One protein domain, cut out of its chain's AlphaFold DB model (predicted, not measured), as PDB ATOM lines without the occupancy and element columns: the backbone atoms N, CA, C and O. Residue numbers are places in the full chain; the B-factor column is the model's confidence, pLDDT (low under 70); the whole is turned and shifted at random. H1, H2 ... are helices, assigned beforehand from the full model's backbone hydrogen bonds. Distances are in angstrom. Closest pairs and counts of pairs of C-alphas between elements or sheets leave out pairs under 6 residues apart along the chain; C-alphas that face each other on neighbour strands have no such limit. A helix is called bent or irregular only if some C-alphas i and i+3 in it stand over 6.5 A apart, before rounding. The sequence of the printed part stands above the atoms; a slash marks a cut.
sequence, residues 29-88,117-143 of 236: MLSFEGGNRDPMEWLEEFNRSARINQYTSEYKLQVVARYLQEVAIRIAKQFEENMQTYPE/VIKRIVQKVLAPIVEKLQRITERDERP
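What this domain is: This is residues 29 to 88 and 117 to 143 of the 236 residues of an uncharacterized protein of Diversispora epigaea (UniProt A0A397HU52). Three helices run lengthwise in a loose rod: the long H2 and the bent H3, which runs along it the opposite way, together make its length, from Glu 88 just past the end of H2 to Pro 143 just past the end of H3b, and the shorter H1 runs opposite to H2 beside its first part. The end of H2 with the residues after it, residues 80 to 88, sticks out free at one end. The printed part has 87 residues with three named helices, in the order H1, H2, H3, and no named strand; the class is all helix. The whole is loose, with a radius of gyration of the C-alphas of 15.6 A and spans of 59 by 26 by 18 A.

How they stand to each other: Start at H1, residues 39 to 52, and go on to H2, residues 57 to 85: they are close but not clearly touching, with Ala 50 and Lys 60 their closest C-alphas at 7.2 A, and run opposite ways at a shallow tilt of 19 degrees. Past the cut comes H3, residues 117 to 141, assigned as one helix by its hydrogen bonds but bent, with C-alphas 125 and 128 6.8 A apart; its arms H3a, residues 117 to 125, and H3b, residues 128 to 141, stand at a steep tilt of 39 degrees. H2 and H3a are close but not clearly touching, their closest C-alphas, Ala 72 and Val 122, being 7.5 A apart; they run opposite ways at a steep tilt of 41 degrees. H2 and H3b are also close but not clearly touching, with the closest C-alphas, Ser 57 and Thr 137, 7.6 A apart; they run opposite ways at a shallow tilt of 3 degrees. H1 and H3b are near each other, with 6 pairs of C-alphas within 10 A, while H1 and H3a are apart. In H1, H2, H3a and H3b, every O i to N i+4 pair is within hydrogen-bond range.

Where its parts are: Find C-alpha 39 at (290.280, 242.035, 329.710); from there H1 runs 20.3 A to C-alpha 52. H2 spans 42.2 A from C-alpha 57 to C-alpha 85 at (310.583, 236.142, 314.013). H3a measures 12.4 A, and H3b 20.2 A, ending at C-alpha 141 at (272.714, 258.469, 333.696).

The domain as a whole: The two C-alphas farthest apart, those of Glu 88 and Pro 143, are 59.3 A apart. Residues 89 to 116 are not printed, and C-alphas 88 and 117 are 21.3 A apart across this cut, which lies in the link from H2 to H3; the link from H1 to H2 is tight, with 4 residues. The mean pLDDT of the printed part is 78.8; look for values under 70 at residues 32, 34, 86 to 88 and 140 to 143.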
ATOM      1  N   MET A  29     292.467 249.012 344.954       77.31
ATOM      2  CA  MET A  29     292.348 248.977 343.510       77.31
ATOM      3  C   MET A  29     293.309 247.925 342.956       77.31
ATOM      4  O   MET A  29     294.491 247.915 343.309       77.31
ATOM      5  N   LEU A  30     292.798 247.024 342.120       74.25
ATOM      6  CA  LEU A  30     293.626 246.005 341.488       74.25
ATOM      7  C   LEU A  30     294.705 246.685 340.652       74.25
ATOM      8  O   LEU A  30     294.408 247.365 339.668       74.25
ATOM      9  N   SER A  31     295.961 246.487 341.054       72.50
ATOM     10  CA  SER A  31     297.097 246.788 340.204       72.50
ATOM     11  C   SER A  31     296.985 245.902 338.977       72.50
ATOM     12  O   SER A  31     296.842 244.681 339.056       72.50
ATOM     13  N   PHE A  32     296.998 246.538 337.818       66.44
ATOM     14  CA  PHE A  32     297.070 245.807 336.581       66.44
ATOM     15  C   PHE A  32     298.528 245.361 336.389       66.44
ATOM     16  O   PHE A  32     299.382 246.130 335.963       66.44
ATOM     17  N   GLU A  33     298.827 244.118 336.762       73.12
ATOM     18  CA  GLU A  33     300.189 243.562 336.694       73.12
ATOM     19  C   GLU A  33     300.553 243.016 335.308       73.12
ATOM     20  O   GLU A  33     301.575 242.361 335.135       73.12
ATOM     21  N   GLY A  34     299.737 243.280 334.284       62.75
ATOM     22  CA  GLY A  34     300.078 242.891 332.918       62.75
ATOM     23  C   GLY A  34     300.118 241.386 332.653       62.75
ATOM     24  O   GLY A  34     300.631 240.995 331.608       62.75
ATOM     25  N   GLY A  35     299.582 240.560 333.556       74.00
ATOM     26  CA  GLY A  35     299.441 239.119 333.349       74.00
ATOM     27  C   GLY A  35     298.404 238.758 332.276       74.00
ATOM     28  O   GLY A  35     297.676 239.618 331.781       74.00
ATOM     29  N   ASN A  36     298.294 237.460 331.968       72.81
ATOM     30  CA  ASN A  36     297.330 236.854 331.027       72.81
ATOM     31  C   ASN A  36     295.861 236.913 331.506       72.81
ATOM     32  O   ASN A  36     295.079 235.992 331.274       72.81
ATOM     33  N   ARG A  37     295.473 237.972 332.217       81.31
ATOM     34  CA  ARG A  37     294.104 238.135 332.698       81.31
ATOM     35  C   ARG A  37     293.200 238.558 331.547       81.31
ATOM     36  O   ARG A  37     293.565 239.453 330.783       81.31
ATOM     37  N   ASP A  38     292.027 237.938 331.447       83.69
ATOM     38  CA  ASP A  38     291.013 238.314 330.461       83.69
ATOM     39  C   ASP A  38     290.622 239.793 330.670       83.69
ATOM     40  O   ASP A  38     290.232 240.176 331.782       83.69
ATOM     41  N   PRO A  39     290.719 240.648 329.632       82.38
ATOM     42  CA  PRO A  39     290.280 242.035 329.710       82.38
ATOM     43  C   PRO A  39     288.851 242.225 330.205       82.38
ATOM     44  O   PRO A  39     288.547 243.237 330.841       82.38
ATOM     45  N   MET A  40     287.974 241.261 329.931       83.75
ATOM     46  CA  MET A  40     286.591 241.332 330.370       83.75
ATOM     47  C   MET A  40     286.458 241.115 331.876       83.75
ATOM     48  O   MET A  40     285.770 241.884 332.546       83.75
ATOM     49  N   GLU A  41     287.174 240.129 332.413       88.44
ATOM     50  CA  GLU A  41     287.208 239.836 333.847       88.44
ATOM     51  C   GLU A  41     287.770 241.029 334.636       88.44
ATOM     52  O   GLU A  41     287.213 241.437 335.655       88.44
ATOM     53  N   TRP A  42     288.841 241.654 334.128       89.56
ATOM     54  CA  TRP A  42     289.403 242.852 334.753       89.56
ATOM     55  C   TRP A  42     288.390 244.007 334.796       89.56
ATOM     56  O   TRP A  42     288.261 244.670 335.826       89.56
ATOM     57  N   LEU A  43     287.648 244.239 333.708       88.94
ATOM     58  CA  LEU A  43     286.666 245.322 333.633       88.94
ATOM     59  C   LEU A  43     285.484 245.103 334.592       88.94
ATOM     60  O   LEU A  43     284.970 246.064 335.172       88.94
ATOM     61  N   GLU A  44     285.039 243.861 334.773       89.94
ATOM     62  CA  GLU A  44     283.980 243.514 335.728       89.94
ATOM     63  C   GLU A  44     284.422 243.759 337.175       89.94
ATOM     64  O   GLU A  44     283.717 244.427 337.939       89.94
ATOM     65  N   GLU A  45     285.626 243.313 337.532       90.44
ATOM     66  CA  GLU A  45     286.169 243.482 338.880       90.44
ATOM     67  C   GLU A  45     286.505 244.952 339.187       90.44
ATOM     68  O   GLU A  45     286.251 245.453 340.291       90.44
ATOM     69  N   PHE A  46     286.989 245.695 338.183       90.75
ATOM     70  CA  PHE A  46     287.154 247.143 338.269       90.75
ATOM     71  C   PHE A  46     285.818 247.837 338.548       90.75
ATOM     72  O   PHE A  46     285.733 248.649 339.467       90.75
ATOM     73  N   ASN A  47     284.755 247.494 337.813       90.38
ATOM     74  CA  ASN A  47     283.429 248.072 338.036       90.38
ATOM     75  C   ASN A  47     282.886 247.759 339.435       90.38
ATOM     76  O   ASN A  47     282.262 248.618 340.063       90.38
ATOM     77  N   ARG A  48     283.140 246.550 339.943       90.62
ATOM     78  CA  ARG A  48     282.783 246.165 341.312       90.62
ATOM     79  C   ARG A  48     283.507 247.035 342.340       90.62
ATOM     80  O   ARG A  48     282.857 247.613 343.210       90.62
ATOM     81  N   SER A  49     284.820 247.187 342.194       89.00
ATOM     82  CA  SER A  49     285.652 248.015 343.078       89.00
ATOM     83  C   SER A  49     285.253 249.490 343.013       89.00
ATOM     84  O   SER A  49     285.077 250.137 344.040       89.00
ATOM     85  N   ALA A  50     285.012 250.008 341.808       89.44
ATOM     86  CA  ALA A  50     284.612 251.389 341.574       89.44
ATOM     87  C   ALA A  50     283.267 251.739 342.227       89.44
ATOM     88  O   ALA A  50     283.079 252.870 342.670       89.44
ATOM     89  N   ARG A  51     282.332 250.781 342.302       89.19
ATOM     90  CA  ARG A  51     281.062 250.957 343.025       89.19
ATOM     91  C   ARG A  51     281.272 251.059 344.529       89.19
ATOM     92  O   ARG A  51     280.677 251.930 345.152       89.19
ATOM     93  N   ILE A  52     282.111 250.190 345.094       87.81
ATOM     94  CA  ILE A  52     282.403 250.192 346.534       87.81
ATOM     95  C   ILE A  52     283.117 251.489 346.918       87.81
ATOM     96  O   ILE A  52     282.710 252.158 347.862       87.81
ATOM     97  N   ASN A  53     284.095 251.898 346.111       86.88
ATOM     98  CA  ASN A  53     284.894 253.094 346.348       86.88
ATOM     99  C   ASN A  53     284.222 254.405 345.891       86.88
ATOM    100  O   ASN A  53     284.825 255.475 345.970       86.88
ATOM    101  N   GLN A  54     282.981 254.333 345.389       87.25
ATOM    102  CA  GLN A  54     282.196 255.477 344.910       87.25
ATOM    103  C   GLN A  54     282.944 256.354 343.891       87.25
ATOM    104  O   GLN A  54     282.878 257.582 343.934       87.25
ATOM    105  N   TYR A  55     283.673 255.733 342.962       85.69
ATOM    106  CA  TYR A  55     284.399 256.473 341.934       85.69
ATOM    107  C   TYR A  55     283.441 257.265 341.044       85.69
ATOM    108  O   TYR A  55     282.403 256.753 340.612       85.69
ATOM    109  N   THR A  56     283.830 258.495 340.714       84.62
ATOM    110  CA  THR A  56     283.124 259.304 339.718       84.62
ATOM    111  C   THR A  56     283.261 258.668 338.336       84.62
ATOM    112  O   THR A  56     284.250 257.991 338.038       84.62
ATOM    113  N   SER A  57     282.278 258.884 337.461       82.00
ATOM    114  CA  SER A  57     282.313 258.368 336.087       82.00
ATOM    115  C   SER A  57     283.540 258.859 335.315       82.00
ATOM    116  O   SER A  57     284.135 258.091 334.565       82.00
ATOM    117  N   GLU A  58     283.975 260.097 335.560       80.25
ATOM    118  CA  GLU A  58     285.200 260.652 334.979       80.25
ATOM    119  C   GLU A  58     286.441 259.849 335.389       80.25
ATOM    120  O   GLU A  58     287.211 259.415 334.531       80.25
ATOM    121  N   TYR A  59     286.601 259.572 336.686       83.94
ATOM    122  CA  TYR A  59     287.717 258.765 337.171       83.94
ATOM    123  C   TYR A  59     287.665 257.340 336.607       83.94
ATOM    124  O   TYR A  59     288.687 256.806 336.173       83.94
ATOM    125  N   LYS A  60     286.467 256.738 336.529       87.38
ATOM    126  CA  LYS A  60     286.288 255.418 335.903       87.38
ATOM    127  C   LYS A  60     286.785 255.407 334.456       87.38
ATOM    128  O   LYS A  60     287.527 254.504 334.075       87.38
ATOM    129  N   LEU A  61     286.411 256.418 333.672       82.81
ATOM    130  CA  LEU A  61     286.820 256.544 332.274       82.81
ATOM    131  C   LEU A  61     288.334 256.709 332.127       82.81
ATOM    132  O   LEU A  61     288.927 256.033 331.289       82.81
ATOM    133  N   GLN A  62     288.973 257.541 332.954       80.50
ATOM    134  CA  GLN A  62     290.428 257.735 332.918       80.50
ATOM    135  C   GLN A  62     291.188 256.427 333.174       80.50
ATOM    136  O   GLN A  62     292.137 256.099 332.456       80.50
ATOM    137  N   VAL A  63     290.750 255.650 334.167       86.31
ATOM    138  CA  VAL A  63     291.374 254.368 334.515       86.31
ATOM    139  C   VAL A  63     291.228 253.361 333.375       86.31
ATOM    140  O   VAL A  63     292.209 252.722 332.991       86.31
ATOM    141  N   VAL A  64     290.027 253.233 332.800       86.12
ATOM    142  CA  VAL A  64     289.803 252.299 331.688       86.12
ATOM    143  C   VAL A  64     290.558 252.738 330.432       86.12
ATOM    144  O   VAL A  64     291.137 251.898 329.747       86.12
ATOM    145  N   ALA A  65     290.625 254.036 330.136       80.31
ATOM    146  CA  ALA A  65     291.389 254.545 328.999       80.31
ATOM    147  C   ALA A  65     292.878 254.181 329.111       80.31
ATOM    148  O   ALA A  65     293.466 253.677 328.151       80.31
ATOM    149  N   ARG A  66     293.471 254.357 330.299       82.56
ATOM    150  CA  ARG A  66     294.860 253.966 330.567       82.56
ATOM    151  C   ARG A  66     295.068 252.459 330.409       82.56
ATOM    152  O   ARG A  66     296.025 252.041 329.762       82.56
ATOM    153  N   TYR A  67     294.146 251.653 330.930       85.94
ATOM    154  CA  TYR A  67     294.168 250.200 330.752       85.94
ATOM    155  C   TYR A  67     294.188 249.808 329.265       85.94
ATOM    156  O   TYR A  67     295.030 249.022 328.829       85.94
ATOM    157  N   LEU A  68     293.306 250.402 328.457       82.62
ATOM    158  CA  LEU A  68     293.227 250.106 327.025       82.62
ATOM    159  C   LEU A  68     294.476 250.536 326.265       82.62
ATOM    160  O   LEU A  68     294.911 249.825 325.360       82.62
ATOM    161  N   GLN A  69     295.075 251.660 326.650       80.50
ATOM    162  CA  GLN A  69     296.340 252.110 326.087       80.50
ATOM    163  C   GLN A  69     297.457 251.085 326.332       80.50
ATOM    164  O   GLN A  69     298.172 250.724 325.400       80.50
ATOM    165  N   GLU A  70     297.580 250.557 327.551       84.31
ATOM    166  CA  GLU A  70     298.594 249.549 327.884       84.31
ATOM    167  C   GLU A  70     298.362 248.217 327.156       84.31
ATOM    168  O   GLU A  70     299.308 247.575 326.695       84.31
ATOM    169  N   VAL A  71     297.103 247.788 327.017       82.75
ATOM    170  CA  VAL A  71     296.744 246.608 326.212       82.75
ATOM    171  C   VAL A  71     297.114 246.816 324.743       82.75
ATOM    172  O   VAL A  71     297.741 245.939 324.148       82.75
ATOM    173  N   ALA A  72     296.802 247.978 324.169       80.00
ATOM    174  CA  ALA A  72     297.133 248.291 322.782       80.00
ATOM    175  C   ALA A  72     298.651 248.296 322.535       80.00
ATOM    176  O   ALA A  72     299.107 247.725 321.544       80.00
ATOM    177  N   ILE A  73     299.435 248.874 323.453       82.81
ATOM    178  CA  ILE A  73     300.905 248.872 323.381       82.81
ATOM    179  C   ILE A  73     301.447 247.438 323.379       82.81
ATOM    180  O   ILE A  73     302.312 247.114 322.568       82.81
ATOM    181  N   ARG A  74     300.918 246.553 324.235       84.00
ATOM    182  CA  ARG A  74     301.324 245.138 324.253       84.00
ATOM    183  C   ARG A  74     301.011 244.416 322.953       84.00
ATOM    184  O   ARG A  74     301.883 243.732 322.429       84.00
ATOM    185  N   ILE A  75     299.798 244.580 322.429       81.69
ATOM    186  CA  ILE A  75     299.402 243.959 321.157       81.69
ATOM    187  C   ILE A  75     300.325 244.438 320.031       81.69
ATOM    188  O   ILE A  75     300.777 243.628 319.224       81.69
ATOM    189  N   ALA A  76     300.643 245.735 319.997       79.81
ATOM    190  CA  ALA A  76     301.567 246.294 319.017       79.81
ATOM    191  C   ALA A  76     302.972 245.684 319.144       79.81
ATOM    192  O   ALA A  76     303.535 245.254 318.138       79.81
ATOM    193  N   LYS A  77     303.498 245.571 320.369       85.44
ATOM    194  CA  LYS A  77     304.807 244.960 320.629       85.44
ATOM    195  C   LYS A  77     304.847 243.490 320.207       85.44
ATOM    196  O   LYS A  77     305.762 243.080 319.506       85.44
ATOM    197  N   GLN A  78     303.823 242.715 320.556       84.25
ATOM    198  CA  GLN A  78     303.735 241.305 320.175       84.25
ATOM    199  C   GLN A  78     303.639 241.132 318.654       84.25
ATOM    200  O   GLN A  78     304.196 240.198 318.083       84.25
ATOM    201  N   PHE A  79     302.953 242.048 317.970       81.38
ATOM    202  CA  PHE A  79     302.898 242.057 316.514       81.38
ATOM    203  C   PHE A  79     304.265 242.365 315.881       81.38
ATOM    204  O   PHE A  79     304.636 241.735 314.893       81.38
ATOM    205  N   GLU A  80     305.021 243.302 316.454       82.06
ATOM    206  CA  GLU A  80     306.383 243.630 316.023       82.06
ATOM    207  C   GLU A  80     307.356 242.460 316.241       82.06
ATOM    208  O   GLU A  80     308.080 242.088 315.319       82.06
ATOM    209  N   GLU A  81     307.307 241.814 317.407       84.75
ATOM    210  CA  GLU A  81     308.095 240.612 317.718       84.75
ATOM    211  C   GLU A  81     307.777 239.464 316.737       84.75
ATOM    212  O   GLU A  81     308.680 238.836 316.172       84.75
ATOM    213  N   ASN A  82     306.493 239.242 316.433       78.50
ATOM    214  CA  ASN A  82     306.067 238.231 315.461       78.50
ATOM    215  C   ASN A  82     306.545 238.542 314.030       78.50
ATOM    216  O   ASN A  82     306.850 237.624 313.270       78.50
ATOM    217  N   MET A  83     306.638 239.823 313.656       72.25
ATOM    218  CA  MET A  83     307.182 240.254 312.361       72.25
ATOM    219  C   MET A  83     308.696 240.028 312.265       72.25
ATOM    220  O   MET A  83     309.189 239.685 311.192       72.25
ATOM    221  N   GLN A  84     309.430 240.190 313.369       74.44
ATOM    222  CA  GLN A  84     310.876 239.945 313.419       74.44
ATOM    223  C   GLN A  84     311.237 238.458 313.445       74.44
ATOM    224  O   GLN A  84     312.322 238.100 313.003       74.44
ATOM    225  N   THR A  85     310.341 237.594 313.929       73.38
ATOM    226  CA  THR A  85     310.583 236.142 314.013       73.38
ATOM    227  C   THR A  85     310.476 235.443 312.647       73.38
ATOM    228  O   THR A  85     311.063 234.384 312.448       73.38
ATOM    229  N   TYR A  86     309.797 236.053 311.665       57.66
ATOM    230  CA  TYR A  86     309.659 235.513 310.304       57.66
ATOM    231  C   TYR A  86     310.125 236.488 309.205       57.66
ATOM    232  O   TYR A  86     309.340 236.841 308.321       57.66
ATOM    233  N   PRO A  87     311.406 236.901 309.173       58.09
ATOM    234  CA  PRO A  87     311.914 237.692 308.056       58.09
ATOM    235  C   PRO A  87     312.091 236.829 306.787       58.09
ATOM    236  O   PRO A  87     312.153 237.347 305.672       58.09
ATOM    237  N   GLU A  88     312.133 235.500 306.935       50.41
ATOM    238  CA  GLU A  88     312.721 234.594 305.940       50.41
ATOM    239  C   GLU A  88     311.786 234.095 304.832       50.41
ATOM    240  O   GLU A  88     312.277 233.598 303.816       50.41
ATOM    241  N   VAL A 117     295.481 247.878 307.786       76.00
ATOM    242  CA  VAL A 117     295.275 246.581 308.457       76.00
ATOM    243  C   VAL A 117     295.398 246.717 309.974       76.00
ATOM    244  O   VAL A 117     294.507 246.271 310.698       76.00
ATOM    245  N   ILE A 118     296.449 247.383 310.462       71.38
ATOM    246  CA  ILE A 118     296.644 247.610 311.904       71.38
ATOM    247  C   ILE A 118     295.487 248.437 312.466       71.38
ATOM    248  O   ILE A 118     294.894 248.063 313.478       71.38
ATOM    249  N   LYS A 119     295.100 249.518 311.779       77.12
ATOM    250  CA  LYS A 119     293.964 250.353 312.181       77.12
ATOM    251  C   LYS A 119     292.668 249.543 312.275       77.12
ATOM    252  O   LYS A 119     291.937 249.695 313.251       77.12
ATOM    253  N   ARG A 120     292.405 248.645 311.317       77.81
ATOM    254  CA  ARG A 120     291.243 247.741 311.340       77.81
ATOM    255  C   ARG A 120     291.272 246.781 312.522       77.81
ATOM    256  O   ARG A 120     290.235 246.566 313.139       77.81
ATOM    257  N   ILE A 121     292.435 246.208 312.833       76.06
ATOM    258  CA  ILE A 121     292.599 245.290 313.968       76.06
ATOM    259  C   ILE A 121     292.345 246.035 315.278       76.06
ATOM    260  O   ILE A 121     291.518 245.596 316.074       76.06
ATOM    261  N   VAL A 122     292.973 247.199 315.463       76.56
ATOM    262  CA  VAL A 122     292.778 248.045 316.648       76.56
ATOM    263  C   VAL A 122     291.309 248.440 316.797       76.56
ATOM    264  O   VAL A 122     290.737 248.265 317.869       76.56
ATOM    265  N   GLN A 123     290.660 248.894 315.722       77.56
ATOM    266  CA  GLN A 123     289.231 249.217 315.743       77.56
ATOM    267  C   GLN A 123     288.369 248.008 316.102       77.56
ATOM    268  O   GLN A 123     287.462 248.137 316.915       77.56
ATOM    269  N   LYS A 124     288.653 246.827 315.544       81.62
ATOM    270  CA  LYS A 124     287.877 245.609 315.808       81.62
ATOM    271  C   LYS A 124     288.016 245.129 317.256       81.62
ATOM    272  O   LYS A 124     287.042 244.639 317.815       81.62
ATOM    273  N   VAL A 125     289.198 245.287 317.855       73.94
ATOM    274  CA  VAL A 125     289.455 244.930 319.261       73.94
ATOM    275  C   VAL A 125     288.836 245.955 320.214       73.94
ATOM    276  O   VAL A 125     288.238 245.574 321.216       73.94
ATOM    277  N   LEU A 126     288.937 247.249 319.901       78.44
ATOM    278  CA  LEU A 126     288.441 248.314 320.776       78.44
ATOM    279  C   LEU A 126     286.929 248.544 320.665       78.44
ATOM    280  O   LEU A 126     286.317 248.934 321.654       78.44
ATOM    281  N   ALA A 127     286.309 248.283 319.510       80.56
ATOM    282  CA  ALA A 127     284.876 248.498 319.284       80.56
ATOM    283  C   ALA A 127     283.960 247.883 320.363       80.56
ATOM    284  O   ALA A 127     283.175 248.633 320.945       80.56
ATOM    285  N   PRO A 128     284.057 246.581 320.707       77.25
ATOM    286  CA  PRO A 128     283.190 245.993 321.731       77.25
ATOM    287  C   PRO A 128     283.422 246.588 323.126       77.25
ATOM    288  O   PRO A 128     282.510 246.609 323.954       77.25
ATOM    289  N   ILE A 129     284.629 247.093 323.401       73.25
ATOM    290  CA  ILE A 129     284.962 247.721 324.683       73.25
ATOM    291  C   ILE A 129     284.338 249.113 324.766       73.25
ATOM    292  O   ILE A 129     283.695 249.436 325.764       73.25
ATOM    293  N   VAL A 130     284.479 249.912 323.706       78.06
ATOM    294  CA  VAL A 130     283.849 251.235 323.597       78.06
ATOM    295  C   VAL A 130     282.329 251.111 323.710       78.06
ATOM    296  O   VAL A 130     281.717 251.854 324.473       78.06
ATOM    297  N   GLU A 131     281.721 250.125 323.044       81.75
ATOM    298  CA  GLU A 131     280.278 249.874 323.132       81.75
ATOM    299  C   GLU A 131     279.836 249.513 324.562       81.75
ATOM    300  O   GLU A 131     278.850 250.052 325.070       81.75
ATOM    301  N   LYS A 132     280.570 248.625 325.253       75.19
ATOM    302  CA  LYS A 132     280.262 248.277 326.650       75.19
ATOM    303  C   LYS A 132     280.398 249.478 327.582       75.19
ATOM    304  O   LYS A 132     279.542 249.650 328.448       75.19
ATOM    305  N   LEU A 133     281.430 250.303 327.404       72.81
ATOM    306  CA  LEU A 133     281.611 251.523 328.191       72.81
ATOM    307  C   LEU A 133     280.460 252.499 327.978       72.81
ATOM    308  O   LEU A 133     279.903 252.993 328.953       72.81
ATOM    309  N   GLN A 134     280.043 252.698 326.730       80.12
ATOM    310  CA  GLN A 134     278.903 253.547 326.412       80.12
ATOM    311  C   GLN A 134     277.615 253.056 327.092       80.12
ATOM    312  O   GLN A 134     276.932 253.841 327.746       80.12
ATOM    313  N   ARG A 135     277.327 251.746 327.052       78.56
ATOM    314  CA  ARG A 135     276.161 251.169 327.749       78.56
ATOM    315  C   ARG A 135     276.216 251.330 329.270       78.56
ATOM    316  O   ARG A 135     275.168 251.397 329.908       78.56
ATOM    317  N   ILE A 136     277.410 251.327 329.868       71.44
ATOM    318  CA  ILE A 136     277.577 251.556 331.311       71.44
ATOM    319  C   ILE A 136     277.265 253.018 331.638       71.44
ATOM    320  O   ILE A 136     276.487 253.264 332.559       71.44
ATOM    321  N   THR A 137     277.796 253.960 330.857       70.19
ATOM    322  CA  THR A 137     277.521 255.394 331.019       70.19
ATOM    323  C   THR A 137     276.028 255.696 330.874       70.19
ATOM    324  O   THR A 137     275.445 256.324 331.752       70.19
ATOM    325  N   GLU A 138     275.367 255.153 329.847       78.50
ATOM    326  CA  GLU A 138     273.922 255.336 329.628       78.50
ATOM    327  C   GLU A 138     273.056 254.758 330.763       78.50
ATOM    328  O   GLU A 138     271.963 255.255 331.041       78.50
ATOM    329  N   ARG A 139     273.517 253.693 331.436       70.12
ATOM    330  CA  ARG A 139     272.794 253.097 332.570       70.12
ATOM    331  C   ARG A 139     272.962 253.874 333.872       70.12
ATOM    332  O   ARG A 139     272.014 253.867 334.650       70.12
ATOM    333  N   ASP A 140     274.117 254.497 334.106       62.00
ATOM    334  CA  ASP A 140     274.349 255.345 335.291       62.00
ATOM    335  C   ASP A 140     273.619 256.697 335.161       62.00
ATOM    336  O   ASP A 140     273.170 257.251 336.162       62.00
ATOM    337  N   GLU A 141     273.441 257.215 333.939       61.38
ATOM    338  CA  GLU A 141     272.714 258.469 333.696       61.38
ATOM    339  C   GLU A 141     271.197 258.332 333.728       61.38
ATOM    340  O   GLU A 141     270.510 259.335 333.930       61.38
ATOM    341  N   ARG A 142     270.646 257.122 333.560       57.25
ATOM    342  CA  ARG A 142     269.230 256.901 333.851       57.25
ATOM    343  C   ARG A 142     269.079 257.121 335.347       57.25
ATOM    344  O   ARG A 142     269.517 256.259 336.108       57.25
ATOM    345  N   PRO A 143     268.463 258.231 335.796       56.84
ATOM    346  CA  PRO A 143     268.274 258.433 337.208       56.84
ATOM    347  C   PRO A 143     267.435 257.246 337.634       56.84
ATOM    348  O   PRO A 143     266.288 257.095 337.198       56.84
TER     349      PRO A 143